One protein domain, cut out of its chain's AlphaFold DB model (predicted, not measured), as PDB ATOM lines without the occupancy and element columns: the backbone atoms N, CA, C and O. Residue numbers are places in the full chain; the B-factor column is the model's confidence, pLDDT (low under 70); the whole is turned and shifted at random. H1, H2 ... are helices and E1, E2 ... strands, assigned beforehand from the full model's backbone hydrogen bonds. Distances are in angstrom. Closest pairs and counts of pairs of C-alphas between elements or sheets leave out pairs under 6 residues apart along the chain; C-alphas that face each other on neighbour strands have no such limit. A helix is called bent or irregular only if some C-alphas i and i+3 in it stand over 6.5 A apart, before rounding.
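Overview. This is residues 243 to 390 of the 596 residues of an uncharacterized protein of Sphingobium chinhatense IP26 (UniProt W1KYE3). A sandwich of two antiparallel sheets, a twisted one of four strands and a smaller one of three, comes together along E5 and E7, while E1 and E2 stay apart. H3 packs across one face of the larger sheet and leads straight into E1, H2 folds back on H3, H1 packs beside the bent strand E2 with its first residues, 246 to 250, and the short H4 packs on E2 near Phe 308. The 148 printed residues hold four named helices and seven named strands, in the order H1 H2 H3 E1 E2 E3 E4 E5 E6 E7 H4, and the class is mixed, helices and strands. The sheets run E2 - E3 - E6 - E7 and E1 - E4 - E5, both antiparallel throughout. The whole is compact, with a radius of gyration of the C-alphas of 14.9 A, and rounded, spanning 46 by 37 by 29 A.

Along the chain. H1 takes residues 246 to 256, 15.2 A from first to last C-alpha, and begins with C-alpha 246 at (39.411, -21.513, -42.414). H2 is residues 270 to 276, and H3 is residues 279 to 288, 14.0 A long. E1, residues 289 to 293, begins with C-alpha 289 at (26.712, -35.840, -52.909). E2 is residues 305 to 314, 24.8 A long, and bends by 72 degrees at residue 308; E3 is residues 318 to 327, 27.4 A. E4, residues 333 to 339, and E5, residues 346 to 352, measure 19.5 A and 19.7 A. E6, residues 359 to 370, is the longest strand, at 34.5 A, and E7, residues 373 to 383, measures 30.2 A. H4, residues 386 to 389, ends with C-alpha 389 at (35.539, -17.125, -45.065).

Arrangement. The two sheets form a sandwich, two sheets face to face, with the facing parts 9.2 A centre to centre and their strands at 16 degrees. In the larger sheet, hairpin E2 and E3 has N 311 and O 322 at 2.8 A, within hydrogen-bond range. E3 and E6 have N 323 and O 363 at 2.8 A, and hairpin E6 and E7 has N 364 and O 380 at 2.8 A. In the smaller sheet, E1 and E4 have N 292 and O 335 at 2.9 A, and hairpin E4 and E5 has N 336 and O 349 at 2.9 A. Between the sheets, the closest C-alphas of E5 and E7 are those of Val 347 and Met 379, 6.0 A apart. H3 makes two layers with the larger sheet, a helix on one face of it, at a height of 9.8 A; it lies only just over E6 alone, with 4 C-alphas on E6 and 2 each on E3 and E7, and runs across the strands, at 74 degrees to E6 on the local plane. H2 and H3 are a helical hairpin and touch, closest at the C-alphas of Leu 273 and Ala 282, 5.3 A. H2 only grazes the larger sheet, with residues 273 to 276. H1 and H2, also a helical hairpin, touch at the C-alphas of Met 252 and Leu 272, 6.8 A. H1 is at the larger sheet's level, at a height of 2.4 A over a local plane fitted to just 6 of its C-alphas. H4 is on this sheet, only just over E3, with 3 of its C-alphas falling there. Every O i to N i+4 pair is within hydrogen-bond range in H1 and H3, 2 of 3 are in H2, and H4 is too short for such a pair.

Size, cuts and confidence. The two C-alphas farthest apart are those of Gly 356 and Asp 371, 46.2 A. The printed part has no cut. The links H1 to H2, of 13 residues, and E1 to E2, of 11, are long. The mean pLDDT of the printed part is 89.8, with residues 256 to 264 and 342 to 343 under 70.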
ATOM      1  N   SER A 243      34.828 -28.450 -34.318       91.62
ATOM      2  CA  SER A 243      34.779 -27.353 -35.284       91.62
ATOM      3  C   SER A 243      36.154 -27.105 -35.891       91.62
ATOM      4  O   SER A 243      37.178 -27.286 -35.235       91.62
ATOM      5  N   PHE A 244      36.152 -26.728 -37.165       93.06
ATOM      6  CA  PHE A 244      37.325 -26.392 -37.957       93.06
ATOM      7  C   PHE A 244      37.027 -25.087 -38.681       93.06
ATOM      8  O   PHE A 244      36.003 -24.982 -39.357       93.06
ATOM      9  N   ASP A 245      37.896 -24.099 -38.509       93.94
ATOM     10  CA  ASP A 245      37.818 -22.805 -39.175       93.94
ATOM     11  C   ASP A 245      38.644 -22.793 -40.471       93.94
ATOM     12  O   ASP A 245      39.232 -23.803 -40.866       93.94
ATOM     13  N   SER A 246      38.706 -21.635 -41.135       92.00
ATOM     14  CA  SER A 246      39.411 -21.513 -42.414       92.00
ATOM     15  C   SER A 246      40.894 -21.870 -42.299       92.00
ATOM     16  O   SER A 246      41.410 -22.521 -43.203       92.00
ATOM     17  N   ASP A 247      41.573 -21.512 -41.200       92.19
ATOM     18  CA  ASP A 247      43.008 -21.801 -41.042       92.19
ATOM     19  C   ASP A 247      43.240 -23.293 -40.827       92.19
ATOM     20  O   ASP A 247      44.141 -23.872 -41.432       92.19
ATOM     21  N   GLY A 248      42.404 -23.936 -40.004       91.88
ATOM     22  CA  GLY A 248      42.460 -25.380 -39.808       91.88
ATOM     23  C   GLY A 248      42.233 -26.140 -41.116       91.88
ATOM     24  O   GLY A 248      42.948 -27.099 -41.411       91.88
ATOM     25  N   ILE A 249      41.272 -25.701 -41.932       91.06
ATOM     26  CA  ILE A 249      41.001 -26.305 -43.243       91.06
ATOM     27  C   ILE A 249      42.161 -26.061 -44.217       91.06
ATOM     28  O   ILE A 249      42.573 -26.995 -44.907       91.06
ATOM     29  N   ASP A 250      42.734 -24.858 -44.249       89.88
ATOM     30  CA  ASP A 250      43.882 -24.531 -45.101       89.88
ATOM     31  C   ASP A 250      45.145 -25.317 -44.722       89.88
ATOM     32  O   ASP A 250      45.837 -25.833 -45.605       89.88
ATOM     33  N   ASP A 251      45.420 -25.497 -43.429       90.06
ATOM     34  CA  ASP A 251      46.514 -26.353 -42.958       90.06
ATOM     35  C   ASP A 251      46.295 -27.814 -43.384       90.06
ATOM     36  O   ASP A 251      47.205 -28.467 -43.907       90.06
ATOM     37  N   MET A 252      45.061 -28.324 -43.281       89.38
ATOM     38  CA  MET A 252      44.725 -29.664 -43.773       89.38
ATOM     39  C   MET A 252      44.909 -29.802 -45.289       89.38
ATOM     40  O   MET A 252      45.433 -30.829 -45.738       89.38
ATOM     41  N   ARG A 253      44.535 -28.783 -46.076       86.88
ATOM     42  CA  ARG A 253      44.820 -28.730 -47.519       86.88
ATOM     43  C   ARG A 253      46.328 -28.773 -47.764       86.88
ATOM     44  O   ARG A 253      46.788 -29.568 -48.576       86.88
ATOM     45  N   TYR A 254      47.120 -27.993 -47.036       84.44
ATOM     46  CA  TYR A 254      48.570 -27.939 -47.235       84.44
ATOM     47  C   TYR A 254      49.278 -29.257 -46.866       84.44
ATOM     48  O   TYR A 254      50.164 -29.722 -47.587       84.44
ATOM     49  N   GLN A 255      48.861 -29.905 -45.776       79.69
ATOM     50  CA  GLN A 255      49.455 -31.156 -45.298       79.69
ATOM     51  C   GLN A 255      49.049 -32.387 -46.128       79.69
ATOM     52  O   GLN A 255      49.831 -33.334 -46.247       79.69
ATOM     53  N   GLY A 256      47.836 -32.406 -46.690       64.12
ATOM     54  CA  GLY A 256      47.262 -33.574 -47.373       64.12
ATOM     55  C   GLY A 256      47.824 -33.866 -48.771       64.12
ATOM     56  O   GLY A 256      47.732 -34.999 -49.242       64.12
ATOM     57  N   PHE A 257      48.455 -32.890 -49.429       59.69
ATOM     58  CA  PHE A 257      48.807 -32.981 -50.854       59.69
ATOM     59  C   PHE A 257      50.154 -33.651 -51.180       59.69
ATOM     60  O   PHE A 257      50.514 -33.763 -52.349       59.69
ATOM     61  N   ARG A 258      50.910 -34.148 -50.188       53.09
ATOM     62  CA  ARG A 258      52.213 -34.806 -50.438       53.09
ATOM     63  C   ARG A 258      52.167 -36.323 -50.682       53.09
ATOM     64  O   ARG A 258      53.234 -36.904 -50.860       53.09
ATOM     65  N   GLY A 259      51.004 -36.987 -50.721       50.81
ATOM     66  CA  GLY A 259      51.009 -38.458 -50.852       50.81
ATOM     67  C   GLY A 259      49.774 -39.174 -51.396       50.81
ATOM     68  O   GLY A 259      49.878 -40.359 -51.697       50.81
ATOM     69  N   ILE A 260      48.621 -38.522 -51.551       47.12
ATOM     70  CA  ILE A 260      47.407 -39.168 -52.072       47.12
ATOM     71  C   ILE A 260      46.783 -38.194 -53.068       47.12
ATOM     72  O   ILE A 260      46.357 -37.113 -52.678       47.12
ATOM     73  N   GLY A 261      46.799 -38.541 -54.358       43.91
ATOM     74  CA  GLY A 261      46.210 -37.713 -55.411       43.91
ATOM     75  C   GLY A 261      44.741 -37.415 -55.103       43.91
ATOM     76  O   GLY A 261      43.926 -38.333 -55.062       43.91
ATOM     77  N   GLY A 262      44.421 -36.147 -54.853       46.91
ATOM     78  CA  GLY A 262      43.076 -35.675 -54.537       46.91
ATOM     79  C   GLY A 262      42.762 -34.402 -55.316       46.91
ATOM     80  O   GLY A 262      43.592 -33.503 -55.404       46.91
ATOM     81  N   LEU A 263      41.576 -34.380 -55.922       55.34
ATOM     82  CA  LEU A 263      41.040 -33.336 -56.799       55.34
ATOM     83  C   LEU A 263      40.849 -31.979 -56.077       55.34
ATOM     84  O   LEU A 263      40.698 -31.962 -54.854       55.34
ATOM     85  N   PRO A 264      40.787 -30.851 -56.814       61.56
ATOM     86  CA  PRO A 264      40.591 -29.486 -56.290       61.56
ATOM     87  C   PRO A 264      39.209 -29.192 -55.653       61.56
ATOM     88  O   PRO A 264      38.857 -28.031 -55.460       61.56
ATOM     89  N   ALA A 265      38.436 -30.217 -55.288       83.38
ATOM     90  CA  ALA A 265      37.074 -30.105 -54.773       83.38
ATOM     91  C   ALA A 265      36.977 -30.594 -53.317       83.38
ATOM     92  O   ALA A 265      36.966 -31.800 -53.061       83.38
ATOM     93  N   ASP A 266      36.866 -29.670 -52.357       88.12
ATOM     94  CA  ASP A 266      36.879 -29.996 -50.920       88.12
ATOM     95  C   ASP A 266      35.795 -31.012 -50.521       88.12
ATOM     96  O   ASP A 266      36.055 -31.924 -49.738       88.12
ATOM     97  N   LEU A 267      34.589 -30.888 -51.090       89.00
ATOM     98  CA  LEU A 267      33.462 -31.782 -50.803       89.00
ATOM     99  C   LEU A 267      33.615 -33.189 -51.410       89.00
ATOM    100  O   LEU A 267      32.968 -34.120 -50.942       89.00
ATOM    101  N   ALA A 268      34.487 -33.366 -52.407       87.50
ATOM    102  CA  ALA A 268      34.851 -34.683 -52.939       87.50
ATOM    103  C   ALA A 268      36.027 -35.320 -52.175       87.50
ATOM    104  O   ALA A 268      36.370 -36.484 -52.394       87.50
ATOM    105  N   ASN A 269      36.689 -34.563 -51.296       88.75
ATOM    106  CA  ASN A 269      37.907 -35.002 -50.638       88.75
ATOM    107  C   ASN A 269      37.591 -35.759 -49.340       88.75
ATOM    108  O   ASN A 269      37.538 -35.189 -48.250       88.75
ATOM    109  N   LEU A 270      37.440 -37.084 -49.449       89.31
ATOM    110  CA  LEU A 270      37.163 -37.964 -48.305       89.31
ATOM    111  C   LEU A 270      38.206 -37.846 -47.187       89.31
ATOM    112  O   LEU A 270      37.860 -37.952 -46.012       89.31
ATOM    113  N   GLY A 271      39.479 -37.648 -47.538       88.62
ATOM    114  CA  GLY A 271      40.557 -37.495 -46.563       88.62
ATOM    115  C   GLY A 271      40.409 -36.218 -45.738       88.62
ATOM    116  O   GLY A 271      40.553 -36.265 -44.517       88.62
ATOM    117  N   LEU A 272      40.074 -35.108 -46.399       90.00
ATOM    118  CA  LEU A 272      39.791 -33.825 -45.758       90.00
ATOM    119  C   LEU A 272      38.533 -33.917 -44.884       90.00
ATOM    120  O   LEU A 272      38.588 -33.603 -43.696       90.00
ATOM    121  N   LEU A 273      37.423 -34.426 -45.431       92.75
ATOM    122  CA  LEU A 273      36.161 -34.556 -44.696       92.75
ATOM    123  C   LEU A 273      36.308 -35.454 -43.461       92.75
ATOM    124  O   LEU A 273      35.892 -35.054 -42.382       92.75
ATOM    125  N   ARG A 274      36.983 -36.608 -43.547       93.12
ATOM    126  CA  ARG A 274      37.199 -37.499 -42.384       93.12
ATOM    127  C   ARG A 274      38.001 -36.876 -41.242       93.12
ATOM    128  O   ARG A 274      37.954 -37.393 -40.129       93.12
ATOM    129  N   ARG A 275      38.783 -35.827 -41.511       90.88
ATOM    130  CA  ARG A 275      39.461 -35.065 -40.454       90.88
ATOM    131  C   ARG A 275      38.511 -34.075 -39.786       90.88
ATOM    132  O   ARG A 275      38.613 -33.881 -38.581       90.88
ATOM    133  N   MET A 276      37.590 -33.495 -40.556       91.06
ATOM    134  CA  MET A 276      36.651 -32.477 -40.082       91.06
ATOM    135  C   MET A 276      35.434 -33.054 -39.353       91.06
ATOM    136  O   MET A 276      34.977 -32.498 -38.357       91.06
ATOM    137  N   ILE A 277      34.901 -34.165 -39.848       93.06
ATOM    138  CA  ILE A 277      33.656 -34.774 -39.368       93.06
ATOM    139  C   ILE A 277      33.858 -36.276 -39.148       93.06
ATOM    140  O   ILE A 277      34.951 -36.806 -39.366       93.06
ATOM    141  N   ASP A 278      32.864 -36.984 -38.616       91.69
ATOM    142  CA  ASP A 278      32.993 -38.426 -38.416       91.69
ATOM    143  C   ASP A 278      33.119 -39.185 -39.748       91.69
ATOM    144  O   ASP A 278      32.808 -38.702 -40.842       91.69
ATOM    145  N   LYS A 279      33.624 -40.412 -39.633       91.62
ATOM    146  CA  LYS A 279      33.948 -41.260 -40.776       91.62
ATOM    147  C   LYS A 279      32.716 -41.605 -41.613       91.62
ATOM    148  O   LYS A 279      32.856 -41.711 -42.837       91.62
ATOM    149  N   ASP A 280      31.567 -41.805 -40.980       88.44
ATOM    150  CA  ASP A 280      30.355 -42.268 -41.642       88.44
ATOM    151  C   ASP A 280      29.712 -41.104 -42.394       88.44
ATOM    152  O   ASP A 280      29.493 -41.230 -43.599       88.44
ATOM    153  N   THR A 281      29.569 -39.931 -41.763       89.50
ATOM    154  CA  THR A 281      29.096 -38.713 -42.449       89.50
ATOM    155  C   THR A 281      29.991 -38.347 -43.627       89.50
ATOM    156  O   THR A 281      29.492 -38.090 -44.720       89.50
ATOM    157  N   ALA A 282      31.318 -38.365 -43.448       93.06
ATOM    158  CA  ALA A 282      32.251 -38.072 -44.535       93.06
ATOM    159  C   ALA A 282      32.090 -39.049 -45.709       93.06
ATOM    160  O   ALA A 282      32.165 -38.647 -46.868       93.06
ATOM    161  N   SER A 283      31.858 -40.332 -45.419       91.81
ATOM    162  CA  SER A 283      31.674 -41.350 -46.456       91.81
ATOM    163  C   SER A 283      30.325 -41.193 -47.167       91.81
ATOM    164  O   SER A 283      30.281 -41.315 -48.387       91.81
ATOM    165  N   ILE A 284      29.248 -40.874 -46.438       91.44
ATOM    166  CA  ILE A 284      27.932 -40.564 -47.020       91.44
ATOM    167  C   ILE A 284      28.039 -39.350 -47.944       91.44
ATOM    168  O   ILE A 284      27.593 -39.416 -49.084       91.44
ATOM    169  N   LEU A 285      28.678 -38.269 -47.489       91.50
ATOM    170  CA  LEU A 285      28.872 -37.066 -48.293       91.50
ATOM    171  C   LEU A 285      29.603 -37.369 -49.599       91.50
ATOM    172  O   LEU A 285      29.064 -37.111 -50.664       91.50
ATOM    173  N   VAL A 286      30.794 -37.967 -49.547       92.00
ATOM    174  CA  VAL A 286      31.586 -38.192 -50.769       92.00
ATOM    175  C   VAL A 286      30.898 -39.142 -51.747       92.00
ATOM    176  O   VAL A 286      31.004 -38.949 -52.954       92.00
ATOM    177  N   ASN A 287      30.200 -40.161 -51.246       92.31
ATOM    178  CA  ASN A 287      29.602 -41.183 -52.104       92.31
ATOM    179  C   ASN A 287      28.224 -40.793 -52.651       92.31
ATOM    180  O   ASN A 287      27.811 -41.337 -53.674       92.31
ATOM    181  N   SER A 288      27.505 -39.897 -51.969       93.00
ATOM    182  CA  SER A 288      26.106 -39.585 -52.283       93.00
ATOM    183  C   SER A 288      25.870 -38.139 -52.707       93.00
ATOM    184  O   SER A 288      24.769 -37.840 -53.171       93.00
ATOM    185  N   LEU A 289      26.843 -37.240 -52.525       94.56
ATOM    186  CA  LEU A 289      26.712 -35.840 -52.909       94.56
ATOM    187  C   LEU A 289      26.735 -35.700 -54.426       94.56
ATOM    188  O   LEU A 289      27.693 -36.099 -55.085       94.56
ATOM    189  N   SER A 290      25.710 -35.052 -54.968       95.44
ATOM    190  CA  SER A 290      25.699 -34.604 -56.355       95.44
ATOM    191  C   SER A 290      25.477 -33.100 -56.430       95.44
ATOM    192  O   SER A 290      24.711 -32.532 -55.645       95.44
ATOM    193  N   LEU A 291      26.162 -32.460 -57.377       96.56
ATOM    194  CA  LEU A 291      26.004 -31.046 -57.682       96.56
ATOM    195  C   LEU A 291      25.599 -30.910 -59.146       96.56
ATOM    196  O   LEU A 291      26.338 -31.296 -60.053       96.56
ATOM    197  N   ARG A 292      24.404 -30.376 -59.378       97.00
ATOM    198  CA  ARG A 292      23.834 -30.199 -60.716       97.00
ATOM    199  C   ARG A 292      23.393 -28.766 -60.924       97.00
ATOM    200  O   ARG A 292      23.098 -28.047 -59.978       97.00
ATOM    201  N   ASP A 293      23.308 -28.348 -62.170       96.44
ATOM    202  CA  ASP A 293      22.660 -27.108 -62.547       96.44
ATOM    203  C   ASP A 293      21.143 -27.305 -62.448       96.44
ATOM    204  O   ASP A 293      20.582 -28.231 -63.031       96.44
ATOM    205  N   ALA A 294      20.468 -26.456 -61.683       94.75
ATOM    206  CA  ALA A 294      19.055 -26.628 -61.372       94.75
ATOM    207  C   ALA A 294      18.149 -26.500 -62.612       94.75
ATOM    208  O   ALA A 294      17.072 -27.090 -62.646       94.75
ATOM    209  N   ALA A 295      18.574 -25.740 -63.630       91.81
ATOM    210  CA  ALA A 295      17.790 -25.508 -64.840       91.81
ATOM    211  C   ALA A 295      18.041 -26.573 -65.915       91.81
ATOM    212  O   ALA A 295      17.128 -26.963 -66.638       91.81
ATOM    213  N   THR A 296      19.278 -27.046 -66.047       93.56
ATOM    214  CA  THR A 296      19.676 -27.967 -67.125       93.56
ATOM    215  C   THR A 296      19.887 -29.404 -66.655       93.56
ATOM    216  O   THR A 296      20.015 -30.301 -67.482       93.56
ATOM    217  N   SER A 297      19.921 -29.645 -65.340       94.62
ATOM    218  CA  SER A 297      20.299 -30.918 -64.703       94.62
ATOM    219  C   SER A 297      21.713 -31.423 -65.037       94.62
ATOM    220  O   SER A 297      22.082 -32.527 -64.618       94.62
ATOM    221  N   ALA A 298      22.511 -30.624 -65.757       95.56
ATOM    222  CA  ALA A 298      23.901 -30.921 -66.077       95.56
ATOM    223  C   ALA A 298      24.752 -30.937 -64.803       95.56
ATOM    224  O   ALA A 298      24.475 -30.195 -63.863       95.56
ATOM    225  N   GLU A 299      25.788 -31.771 -64.757       95.69
ATOM    226  CA  GLU A 299      26.717 -31.778 -63.625       95.69
ATOM    227  C   GLU A 299      27.479 -30.454 -63.539       95.69
ATOM    228  O   GLU A 299      27.926 -29.900 -64.546       95.69
ATOM    229  N   VAL A 300      27.621 -29.946 -62.316       95.25
ATOM    230  CA  VAL A 300      28.405 -28.749 -62.020       95.25
ATOM    231  C   VAL A 300      29.688 -29.192 -61.319       95.25
ATOM    232  O   VAL A 300      29.608 -29.959 -60.358       95.25
ATOM    233  N   PRO A 301      30.867 -28.710 -61.755       94.50
ATOM    234  CA  PRO A 301      32.129 -29.058 -61.115       94.50
ATOM    235  C   PRO A 301      32.112 -28.695 -59.626       94.50
ATOM    236  O   PRO A 301      31.717 -27.583 -59.255       94.50
ATOM    237  N   LEU A 302      32.543 -29.619 -58.764       91.75
ATOM    238  CA  LEU A 302      32.537 -29.421 -57.310       91.75
ATOM    239  C   LEU A 302      33.519 -28.328 -56.858       91.75
ATOM    240  O   LEU A 302      33.362 -27.785 -55.771       91.75
ATOM    241  N   GLU A 303      34.465 -27.931 -57.710       92.56
ATOM    242  CA  GLU A 303      35.357 -26.774 -57.542       92.56
ATOM    243  C   GLU A 303      34.594 -25.440 -57.453       92.56
ATOM    244  O   GLU A 303      35.134 -24.433 -57.001       92.56
ATOM    245  N   THR A 304      33.316 -25.429 -57.850       94.75
ATOM    246  CA  THR A 304      32.389 -24.305 -57.634       94.75
ATOM    247  C   THR A 304      32.153 -24.049 -56.137       94.75
ATOM    248  O   THR A 304      31.671 -22.978 -55.771       94.75
ATOM    249  N   ILE A 305      32.483 -25.011 -55.269       95.50
ATOM    250  CA  ILE A 305      32.319 -24.935 -53.821       95.50
ATOM    251  C   ILE A 305      33.688 -24.972 -53.135       95.50
ATOM    252  O   ILE A 305      34.463 -25.907 -53.311       95.50
ATOM    253  N   THR A 306      33.970 -23.970 -52.300       95.25
ATOM    254  CA  THR A 306      35.172 -23.934 -51.449       95.25
ATOM    255  C   THR A 306      34.773 -23.902 -49.980       95.25
ATOM    256  O   THR A 306      34.202 -22.907 -49.534       95.25
ATOM    257  N   LEU A 307      35.086 -24.953 -49.220       96.00
ATOM    258  CA  LEU A 307      34.810 -25.000 -47.780       96.00
ATOM    259  C   LEU A 307      35.652 -23.954 -47.033       96.00
ATOM    260  O   LEU A 307      36.796 -23.688 -47.394       96.00
ATOM    261  N   PHE A 308      35.123 -23.367 -45.971       96.31
ATOM    262  CA  PHE A 308      35.909 -22.506 -45.077       96.31
ATOM    263  C   PHE A 308      35.589 -22.719 -43.601       96.31
ATOM    264  O   PHE A 308      36.350 -22.275 -42.749       96.31
ATOM    265  N   GLN A 309      34.505 -23.423 -43.281       95.88
ATOM    266  CA  GLN A 309      34.239 -23.868 -41.923       95.88
ATOM    267  C   GLN A 309      33.516 -25.211 -41.956       95.88
ATOM    268  O   GLN A 309      32.714 -25.484 -42.850       95.88
ATOM    269  N   ALA A 310      33.784 -26.052 -40.967       95.56
ATOM    270  CA  ALA A 310      33.034 -27.275 -40.742       95.56
ATOM    271  C   ALA A 310      32.784 -27.448 -39.248       95.56
ATOM    272  O   ALA A 310      33.662 -27.194 -38.424       95.56
ATOM    273  N   ARG A 311      31.583 -27.893 -38.891       93.62
ATOM    274  CA  ARG A 311      31.207 -28.208 -37.517       93.62
ATOM    275  C   ARG A 311      30.402 -29.491 -37.492       93.62
ATOM    276  O   ARG A 311      29.580 -29.722 -38.371       93.62
ATOM    277  N   MET A 312      30.595 -30.290 -36.456       93.12
ATOM    278  CA  MET A 312      29.800 -31.482 -36.218       93.12
ATOM    279  C   MET A 312      29.472 -31.616 -34.738       93.12
ATOM    280  O   MET A 312      30.346 -31.463 -33.882       93.12
ATOM    281  N   GLN A 313      28.223 -31.968 -34.464       90.12
ATOM    282  CA  GLN A 313      27.748 -32.353 -33.146       90.12
ATOM    283  C   GLN A 313      27.022 -33.698 -33.254       90.12
ATOM    284  O   GLN A 313      26.325 -33.959 -34.234       90.12
ATOM    285  N   GLU A 314      27.229 -34.573 -32.274       88.75
ATOM    286  CA  GLU A 314      26.724 -35.948 -32.277       88.75
ATOM    287  C   GLU A 314      26.090 -36.277 -30.924       88.75
ATOM    288  O   GLU A 314      26.614 -35.906 -29.873       88.75
ATOM    289  N   THR A 315      24.969 -36.988 -30.964       86.00
ATOM    290  CA  THR A 315      24.345 -37.681 -29.835       86.00
ATOM    291  C   THR A 315      24.309 -39.182 -30.124       86.00
ATOM    292  O   THR A 315      24.783 -39.652 -31.158       86.00
ATOM    293  N   THR A 316      23.754 -39.979 -29.210       83.62
ATOM    294  CA  THR A 316      23.627 -41.431 -29.412       83.62
ATOM    295  C   THR A 316      22.771 -41.792 -30.627       83.62
ATOM    296  O   THR A 316      23.061 -42.789 -31.285       83.62
ATOM    297  N   GLU A 317      21.768 -40.974 -30.947       86.38
ATOM    298  CA  GLU A 317      20.777 -41.264 -31.990       86.38
ATOM    299  C   GLU A 317      20.999 -40.480 -33.285       86.38
ATOM    300  O   GLU A 317      20.522 -40.884 -34.346       86.38
ATOM    301  N   GLN A 318      21.673 -39.329 -33.217       89.31
ATOM    302  CA  GLN A 318      21.693 -38.368 -34.317       89.31
ATOM    303  C   GLN A 318      23.026 -37.642 -34.416       89.31
ATOM    304  O   GLN A 318      23.724 -37.433 -33.426       89.31
ATOM    305  N   SER A 319      23.355 -37.186 -35.619       91.50
ATOM    306  CA  SER A 319      24.423 -36.218 -35.822       91.50
ATOM    307  C   SER A 319      23.951 -35.070 -36.699       91.50
ATOM    308  O   SER A 319      23.127 -35.232 -37.599       91.50
ATOM    309  N   VAL A 320      24.465 -33.878 -36.415       92.25
ATOM    310  CA  VAL A 320      24.243 -32.692 -37.234       92.25
ATOM    311  C   VAL A 320      25.597 -32.157 -37.660       92.25
ATOM    312  O   VAL A 320      26.491 -31.933 -36.841       92.25
ATOM    313  N   THR A 321      25.748 -31.979 -38.966       94.88
ATOM    314  CA  THR A 321      26.946 -31.433 -39.592       94.88
ATOM    315  C   THR A 321      26.608 -30.119 -40.273       94.88
ATOM    316  O   THR A 321      25.685 -30.054 -41.080       94.88
ATOM    317  N   TRP A 322      27.388 -29.084 -39.982       95.50
ATOM    318  CA  TRP A 322      27.331 -27.793 -40.655       95.50
ATOM    319  C   TRP A 322      28.589 -27.614 -41.496       95.50
ATOM    320  O   TRP A 322      29.701 -27.718 -40.980       95.50
ATOM    321  N   LEU A 323      28.409 -27.349 -42.785       96.62
ATOM    322  CA  LEU A 323      29.478 -27.064 -43.733       96.62
ATOM    323  C   LEU A 323      29.271 -25.659 -44.278       96.62
ATOM    324  O   LEU A 323      28.284 -25.410 -44.972       96.62
ATOM    325  N   ASP A 324      30.211 -24.766 -43.993       97.69
ATOM    326  CA  ASP A 324      30.195 -23.420 -44.544       97.69
ATOM    327  C   ASP A 324      31.163 -23.339 -45.713       97.69
ATOM    328  O   ASP A 324      32.325 -23.755 -45.629       97.69
ATOM    329  N   PHE A 325      30.670 -22.805 -46.821       97.75
ATOM    330  CA  PHE A 325      31.417 -22.727 -48.058       97.75
ATOM    331  C   PHE A 325      31.093 -21.486 -48.872       97.75
ATOM    332  O   PHE A 325      30.038 -20.870 -48.744       97.75
ATOM    333  N   LEU A 326      32.028 -21.130 -49.745       97.81
ATOM    334  CA  LEU A 326      31.821 -20.142 -50.785       97.81
ATOM    335  C   LEU A 326      31.325 -20.844 -52.040       97.81
ATOM    336  O   LEU A 326      32.016 -21.706 -52.582       97.81
ATOM    337  N   LEU A 327      30.146 -20.443 -52.501       97.62
ATOM    338  CA  LEU A 327      29.613 -20.839 -53.793       97.62
ATOM    339  C   LEU A 327      30.056 -19.828 -54.853       97.62
ATOM    340  O   LEU A 327      29.797 -18.633 -54.712       97.62
ATOM    341  N   ALA A 328      30.719 -20.293 -55.908       97.12
ATOM    342  CA  ALA A 328      31.222 -19.432 -56.972       97.12
ATOM    343  C   ALA A 328      30.086 -18.731 -57.757       97.12
ATOM    344  O   ALA A 328      29.001 -19.299 -57.941       97.12
ATOM    345  N   PRO A 329      30.329 -17.505 -58.260       97.00
ATOM    346  CA  PRO A 329      29.310 -16.711 -58.941       97.00
ATOM    347  C   PRO A 329      28.815 -17.352 -60.246       97.00
ATOM    348  O   PRO A 329      29.518 -18.147 -60.872       97.00
ATOM    349  N   GLY A 330      27.607 -16.996 -60.686       94.75
ATOM    350  CA  GLY A 330      27.061 -17.314 -62.006       94.75
ATOM    351  C   GLY A 330      25.589 -16.978 -62.207       94.75
ATOM    352  O   GLY A 330      24.905 -16.513 -61.306       94.75
ATOM    353  N   ARG A 331      25.107 -17.238 -63.429       90.69
ATOM    354  CA  ARG A 331      23.734 -16.951 -63.896       90.69
ATOM    355  C   ARG A 331      22.771 -18.138 -63.753       90.69
ATOM    356  O   ARG A 331      21.733 -18.168 -64.409       90.69
ATOM    357  N   SER A 332      23.130 -19.140 -62.960       92.69
ATOM    358  CA  SER A 332      22.313 -20.332 -62.750       92.69
ATOM    359  C   SER A 332      22.271 -20.711 -61.278       92.69
ATOM    360  O   SER A 332      22.945 -20.108 -60.445       92.69
ATOM    361  N   SER A 333      21.462 -21.703 -60.949       96.00
ATOM    362  CA  SER A 333      21.307 -22.183 -59.579       96.00
ATOM    363  C   SER A 333      21.896 -23.574 -59.478       96.00
ATOM    364  O   SER A 333      21.843 -24.337 -60.442       96.00
ATOM    365  N   VAL A 334      22.461 -23.908 -58.326       97.50
ATOM    366  CA  VAL A 334      22.968 -25.252 -58.068       97.50
ATOM    367  C   VAL A 334      21.934 -26.052 -57.294       97.50
ATOM    368  O   VAL A 334      21.378 -25.589 -56.305       97.50
ATOM    369  N   TRP A 335      21.689 -27.263 -57.761       97.81
ATOM    370  CA  TRP A 335      20.972 -28.306 -57.060       97.81
ATOM    371  C   TRP A 335      21.999 -29.193 -56.373       97.81
ATOM    372  O   TRP A 335      22.752 -29.912 -57.034       97.81
ATOM    373  N   LEU A 336      22.046 -29.114 -55.050       97.50
ATOM    374  CA  LEU A 336      22.896 -29.955 -54.225       97.50
ATOM    375  C   LEU A 336      22.018 -31.045 -53.627       97.50
ATOM    376  O   LEU A 336      21.041 -30.730 -52.951       97.50
ATOM    377  N   SER A 337      22.342 -32.312 -53.872       97.06
ATOM    378  CA  SER A 337      21.574 -33.436 -53.333       97.06
ATOM    379  C   SER A 337      22.429 -34.499 -52.665       97.06
ATOM    380  O   SER A 337      23.590 -34.685 -53.014       97.06
ATOM    381  N   LEU A 338      21.820 -35.206 -51.713       95.75
ATOM    382  CA  LEU A 338      22.365 -36.385 -51.053       95.75
ATOM    383  C   LEU A 338      21.365 -37.533 -51.162       95.75
ATOM    384  O   LEU A 338      20.198 -37.397 -50.782       95.75
ATOM    385  N   ARG A 339      21.834 -38.682 -51.644       93.62
ATOM    386  CA  ARG A 339      21.083 -39.940 -51.593       93.62
ATOM    387  C   ARG A 339      21.013 -40.478 -50.158       93.62
ATOM    388  O   ARG A 339      22.015 -40.465 -49.439       93.62
ATOM    389  N   ARG A 340      19.842 -40.981 -49.753       88.88
ATOM    390  CA  ARG A 340      19.647 -41.678 -48.470       88.88
ATOM    391  C   ARG A 340      20.232 -43.097 -48.563       88.88
ATOM    392  O   ARG A 340      20.196 -43.710 -49.624       88.88
ATOM    393  N   ALA A 341      20.853 -43.589 -47.492       76.00
ATOM    394  CA  ALA A 341      21.741 -44.759 -47.547       76.00
ATOM    395  C   ALA A 341      21.032 -46.096 -47.848       76.00
ATOM    396  O   ALA A 341      21.671 -47.041 -48.309       76.00
ATOM    397  N   ASP A 342      19.738 -46.188 -47.572       67.19
ATOM    398  CA  ASP A 342      18.927 -47.405 -47.591       67.19
ATOM    399  C   ASP A 342      17.874 -47.449 -48.706       67.19
ATOM    400  O   ASP A 342      17.458 -48.546 -49.076       67.19
ATOM    401  N   ASP A 343      17.545 -46.304 -49.310       64.44
ATOM    402  CA  ASP A 343      16.430 -46.162 -50.245       64.44
ATOM    403  C   ASP A 343      16.816 -45.429 -51.547       64.44
ATOM    404  O   ASP A 343      17.905 -44.870 -51.713       64.44
ATOM    405  N   ASN A 344      15.891 -45.402 -52.511       78.25
ATOM    406  CA  ASN A 344      15.957 -44.457 -53.633       78.25
ATOM    407  C   ASN A 344      15.694 -43.006 -53.179       78.25
ATOM    408  O   ASN A 344      15.760 -42.097 -53.998       78.25
ATOM    409  N   GLY A 345      15.388 -42.771 -51.899       89.19
ATOM    410  CA  GLY A 345      15.142 -41.445 -51.348       89.19
ATOM    411  C   GLY A 345      16.333 -40.493 -51.473       89.19
ATOM    412  O   GLY A 345      17.503 -40.882 -51.537       89.19
ATOM    413  N   MET A 346      16.023 -39.202 -51.481       94.31
ATOM    414  CA  MET A 346      16.986 -38.136 -51.689       94.31
ATOM    415  C   MET A 346      16.573 -36.881 -50.926       94.31
ATOM    416  O   MET A 346      15.396 -36.521 -50.887       94.31
ATOM    417  N   VAL A 347      17.554 -36.184 -50.365       95.44
ATOM    418  CA  VAL A 347      17.383 -34.819 -49.863       95.44
ATOM    419  C   VAL A 347      18.128 -33.859 -50.780       95.44
ATOM    420  O   VAL A 347      19.173 -34.211 -51.330       95.44
ATOM    421  N   ALA A 348      17.605 -32.656 -50.979       97.31
ATOM    422  CA  ALA A 348      18.224 -31.649 -51.827       97.31
ATOM    423  C   ALA A 348      18.019 -30.234 -51.298       97.31
ATOM    424  O   ALA A 348      17.098 -29.963 -50.536       97.31
ATOM    425  N   VAL A 349      18.863 -29.319 -51.758       97.75
ATOM    426  CA  VAL A 349      18.660 -27.877 -51.638       97.75
ATOM    427  C   VAL A 349      18.964 -27.246 -52.994       97.75
ATOM    428  O   VAL A 349      19.874 -27.686 -53.700       97.75
ATOM    429  N   THR A 350      18.220 -26.203 -53.353       97.75
ATOM    430  CA  THR A 350      18.532 -25.379 -54.526       97.75
ATOM    431  C   THR A 350      19.087 -24.035 -54.074       97.75
ATOM    432  O   THR A 350      18.488 -23.363 -53.240       97.75
ATOM    433  N   ILE A 351      20.246 -23.639 -54.593       98.00
ATOM    434  CA  ILE A 351      20.938 -22.411 -54.191       98.00
ATOM    435  C   ILE A 351      21.176 -21.565 -55.446       98.00
ATOM    436  O   ILE A 351      21.945 -21.986 -56.316       98.00
ATOM    437  N   PRO A 352      20.551 -20.383 -55.589       97.25
ATOM    438  CA  PRO A 352      20.871 -19.486 -56.692       97.25
ATOM    439  C   PRO A 352      22.314 -18.991 -56.570       97.25
ATOM    440  O   PRO A 352      22.755 -18.615 -55.484       97.25
ATOM    441  N   ARG A 353      23.059 -18.967 -57.680       96.31
ATOM    442  CA  ARG A 353      24.363 -18.298 -57.712       96.31
ATOM    443  C   ARG A 353      24.158 -16.810 -57.940       96.31
ATOM    444  O   ARG A 353      23.242 -16.380 -58.644       96.31
ATOM    445  N   ASP A 354      25.028 -16.029 -57.322       95.44
ATOM    446  CA  ASP A 354      25.036 -14.587 -57.501       95.44
ATOM    447  C   ASP A 354      25.924 -14.176 -58.688       95.44
ATOM    448  O   ASP A 354      26.849 -14.899 -59.047       95.44
ATOM    449  N   LEU A 355      25.661 -13.036 -59.332       90.81
ATOM    450  CA  LEU A 355      26.279 -12.707 -60.629       90.81
ATOM    451  C   LEU A 355      27.771 -12.382 -60.550       90.81
ATOM    452  O   LEU A 355      28.530 -12.783 -61.431       90.81
ATOM    453  N   GLY A 356      28.174 -11.603 -59.546       86.81
ATOM    454  CA  GLY A 356      29.508 -10.995 -59.491       86.81
ATOM    455  C   GLY A 356      30.379 -11.471 -58.337       86.81
ATOM    456  O   GLY A 356      31.590 -11.249 -58.352       86.81
ATOM    457  N   HIS A 357      29.788 -12.120 -57.334       92.00
ATOM    458  CA  HIS A 357      30.459 -12.396 -56.073       92.00
ATOM    459  C   HIS A 357      30.198 -13.823 -55.590       92.00
ATOM    460  O   HIS A 357      29.092 -14.335 -55.765       92.00
ATOM    461  N   PRO A 358      31.193 -14.472 -54.961       96.25
ATOM    462  CA  PRO A 358      30.946 -15.704 -54.235       96.25
ATOM    463  C   PRO A 358      29.933 -15.474 -53.112       96.25
ATOM    464  O   PRO A 358      29.973 -14.436 -52.444       96.25
ATOM    465  N   MET A 359      29.063 -16.452 -52.887       97.31
ATOM    466  CA  MET A 359      28.064 -16.400 -51.823       97.31
ATOM    467  C   MET A 359      28.490 -17.295 -50.650       97.31
ATOM    468  O   MET A 359      28.795 -18.467 -50.884       97.31
ATOM    469  N   PRO A 360      28.506 -16.788 -49.403       97.94
ATOM    470  CA  PRO A 360      28.748 -17.608 -48.222       97.94
ATOM    471  C   PRO A 360      27.489 -18.403 -47.870       97.94
ATOM    472  O   PRO A 360      26.443 -17.844 -47.543       97.94
ATOM    473  N   VAL A 361      27.588 -19.726 -47.915       98.00
ATOM    474  CA  VAL A 361      26.476 -20.644 -47.673       98.00
ATOM    475  C   VAL A 361      26.836 -21.593 -46.547       98.00
ATOM    476  O   VAL A 361      27.893 -22.210 -46.575       98.00
ATOM    477  N   ARG A 362      25.930 -21.733 -45.579       97.50
ATOM    478  CA  ARG A 362      25.947 -22.777 -44.556       97.50
ATOM    479  C   ARG A 362      24.974 -23.858 -44.976       97.50
ATOM    480  O   ARG A 362      23.771 -23.601 -45.045       97.50
ATOM    481  N   MET A 363      25.485 -25.055 -45.213       97.12
ATOM    482  CA  MET A 363      24.684 -26.256 -45.392       97.12
ATOM    483  C   MET A 363      24.647 -27.041 -44.088       97.12
ATOM    484  O   MET A 363      25.680 -27.320 -43.492       97.12
ATOM    485  N   GLU A 364      23.449 -27.404 -43.662       95.31
ATOM    486  CA  GLU A 364      23.199 -28.243 -42.500       95.31
ATOM    487  C   GLU A 364      22.686 -29.599 -42.964       95.31
ATOM    488  O   GLU A 364      21.744 -29.673 -43.753       95.31
ATOM    489  N   ILE A 365      23.299 -30.663 -42.459       95.00
ATOM    490  CA  ILE A 365      22.940 -32.046 -42.748       95.00
ATOM    491  C   ILE A 365      22.659 -32.731 -41.420       95.00
ATOM    492  O   ILE A 365      23.552 -32.840 -40.579       95.00
ATOM    493  N   ARG A 366      21.426 -33.207 -41.248       92.81
ATOM    494  CA  ARG A 366      21.034 -34.043 -40.113       92.81
ATOM    495  C   ARG A 366      21.022 -35.494 -40.553       92.81
ATOM    496  O   ARG A 366      20.381 -35.843 -41.549       92.81
ATOM    497  N   LEU A 367      21.719 -36.318 -39.787       92.25
ATOM    498  CA  LEU A 367      21.712 -37.760 -39.914       92.25
ATOM    499  C   LEU A 367      21.027 -38.368 -38.697       92.25
ATOM    500  O   LEU A 367      21.307 -37.974 -37.562       92.25
ATOM    501  N   GLY A 368      20.170 -39.348 -38.939       89.50
ATOM    502  CA  GLY A 368      19.559 -40.160 -37.898       89.50
ATOM    503  C   GLY A 368      20.019 -41.604 -37.988       89.50
ATOM    504  O   GLY A 368      20.445 -42.076 -39.048       89.50
ATOM    505  N   ARG A 369      19.944 -42.308 -36.859       87.31
ATOM    506  CA  ARG A 369      20.146 -43.754 -36.791       87.31
ATOM    507  C   ARG A 369      18.796 -44.466 -36.815       87.31
ATOM    508  O   ARG A 369      17.996 -44.309 -35.903       87.31
ATOM    509  N   TYR A 370      18.567 -45.276 -37.843       84.31
ATOM    510  CA  TYR A 370      17.364 -46.095 -38.004       84.31
ATOM    511  C   TYR A 370      17.792 -47.538 -38.257       84.31
ATOM    512  O   TYR A 370      18.596 -47.797 -39.152       84.31
ATOM    513  N   ASP A 371      17.334 -48.475 -37.421       85.81
ATOM    514  CA  ASP A 371      17.732 -49.893 -37.465       85.81
ATOM    515  C   ASP A 371      19.258 -50.107 -37.558       85.81
ATOM    516  O   ASP A 371      19.769 -50.948 -38.302       85.81
ATOM    517  N   GLY A 372      20.017 -49.302 -36.805       85.56
ATOM    518  CA  GLY A 372      21.482 -49.355 -36.772       85.56
ATOM    519  C   GLY A 372      22.180 -48.787 -38.014       85.56
ATOM    520  O   GLY A 372      23.402 -48.897 -38.119       85.56
ATOM    521  N   ARG A 373      21.442 -48.176 -38.949       86.56
ATOM    522  CA  ARG A 373      21.981 -47.501 -40.136       86.56
ATOM    523  C   ARG A 373      21.915 -45.992 -39.979       86.56
ATOM    524  O   ARG A 373      20.924 -45.459 -39.493       86.56
ATOM    525  N   THR A 374      22.951 -45.311 -40.451       88.88
ATOM    526  CA  THR A 374      22.977 -43.851 -40.543       88.88
ATOM    527  C   THR A 374      22.351 -43.420 -41.865       88.88
ATOM    528  O   THR A 374      22.852 -43.776 -42.932       88.88
ATOM    529  N   VAL A 375      21.276 -42.642 -41.805       90.62
ATOM    530  CA  VAL A 375      20.564 -42.127 -42.982       90.62
ATOM    531  C   VAL A 375      20.523 -40.610 -42.951       90.62
ATOM    532  O   VAL A 375      20.522 -39.993 -41.889       90.62
ATOM    533  N   VAL A 376      20.499 -40.000 -44.136       92.25
ATOM    534  CA  VAL A 376      20.303 -38.556 -44.250       92.25
ATOM    535  C   VAL A 376      18.827 -38.254 -44.046       92.25
ATOM    536  O   VAL A 376      17.999 -38.615 -44.882       92.25
ATOM    537  N   ASP A 377      18.499 -37.594 -42.944       88.44
ATOM    538  CA  ASP A 377      17.118 -37.234 -42.612       88.44
ATOM    539  C   ASP A 377      16.720 -35.926 -43.265       88.44
ATOM    540  O   ASP A 377      15.600 -35.754 -43.747       88.44
ATOM    541  N   ARG A 378      17.649 -34.970 -43.252       89.81
ATOM    542  CA  ARG A 378      17.370 -33.600 -43.649       89.81
ATOM    543  C   ARG A 378      18.625 -32.914 -44.145       89.81
ATOM    544  O   ARG A 378      19.710 -33.105 -43.601       89.81
ATOM    545  N   MET A 379      18.431 -32.053 -45.134       94.62
ATOM    546  CA  MET A 379      19.434 -31.106 -45.584       94.62
ATOM    547  C   MET A 379      18.787 -29.736 -45.748       94.62
ATOM    548  O   MET A 379      17.694 -29.632 -46.300       94.62
ATOM    549  N   ARG A 380      19.444 -28.698 -45.233       94.88
ATOM    550  CA  ARG A 380      19.007 -27.300 -45.317       94.88
ATOM    551  C   ARG A 380      20.184 -26.427 -45.702       94.88
ATOM    552  O   ARG A 380      21.328 -26.766 -45.412       94.88
ATOM    553  N   ALA A 381      19.907 -25.269 -46.288       96.62
ATOM    554  CA  ALA A 381      20.935 -24.260 -46.488       96.62
ATOM    555  C   ALA A 381      20.455 -22.856 -46.130       96.62
ATOM    556  O   ALA A 381      19.283 -22.498 -46.284       96.62
ATOM    557  N   ARG A 382      21.396 -22.044 -45.660       95.75
ATOM    558  CA  ARG A 382      21.204 -20.639 -45.291       95.75
ATOM    559  C   ARG A 382      22.491 -19.851 -45.512       95.75
ATOM    560  O   ARG A 382      23.490 -20.433 -45.927       95.75
ATOM    561  N   LEU A 383      22.496 -18.547 -45.248       96.31
ATOM    562  CA  LEU A 383      23.745 -17.785 -45.307       96.31
ATOM    563  C   LEU A 383      24.680 -18.206 -44.165       96.31
ATOM    564  O   LEU A 383      24.234 -18.321 -43.014       96.31
ATOM    565  N   ALA A 384      25.949 -18.448 -44.502       96.12
ATOM    566  CA  ALA A 384      27.034 -18.625 -43.534       96.12
ATOM    567  C   ALA A 384      27.583 -17.269 -43.079       96.12
ATOM    568  O   ALA A 384      27.317 -16.254 -43.723       96.12
ATOM    569  N   ASP A 385      28.373 -17.271 -42.002       94.62
ATOM    570  CA  ASP A 385      29.087 -16.077 -41.550       94.62
ATOM    571  C   ASP A 385      30.131 -15.664 -42.606       94.62
ATOM    572  O   ASP A 385      31.108 -16.393 -42.823       94.62
ATOM    573  N   PRO A 386      29.971 -14.505 -43.271       94.12
ATOM    574  CA  PRO A 386      30.921 -14.045 -44.276       94.12
ATOM    575  C   PRO A 386      32.322 -13.801 -43.699       94.12
ATOM    576  O   PRO A 386      33.309 -13.950 -44.421       94.12
ATOM    577  N   ALA A 387      32.431 -13.453 -42.409       93.56
ATOM    578  CA  ALA A 387      33.713 -13.216 -41.750       93.56
ATOM    579  C   ALA A 387      34.534 -14.508 -41.610       93.56
ATOM    580  O   ALA A 387      35.763 -14.474 -41.717       93.56
ATOM    581  N   GLY A 388      33.861 -15.657 -41.459       92.56
ATOM    582  CA  GLY A 388      34.502 -16.971 -41.370       92.56
ATOM    583  C   GLY A 388      35.284 -17.350 -42.630       92.56
ATOM    584  O   GLY A 388      36.280 -18.066 -42.546       92.56
ATOM    585  N   ALA A 389      34.898 -16.813 -43.791       92.12
ATOM    586  CA  ALA A 389      35.539 -17.125 -45.065       92.12
ATOM    587  C   ALA A 389      36.930 -16.496 -45.242       92.12
ATOM    588  O   ALA A 389      37.619 -16.839 -46.203       92.12
ATOM    589  N   LYS A 390      37.318 -15.530 -44.390       91.06
ATOM    590  CA  LYS A 390      38.576 -14.754 -44.485       91.06
ATOM    591  C   LYS A 390      38.863 -14.182 -45.884       91.06
ATOM    592  O   LYS A 390      40.004 -13.888 -46.239       91.06
TER     593      LYS A 390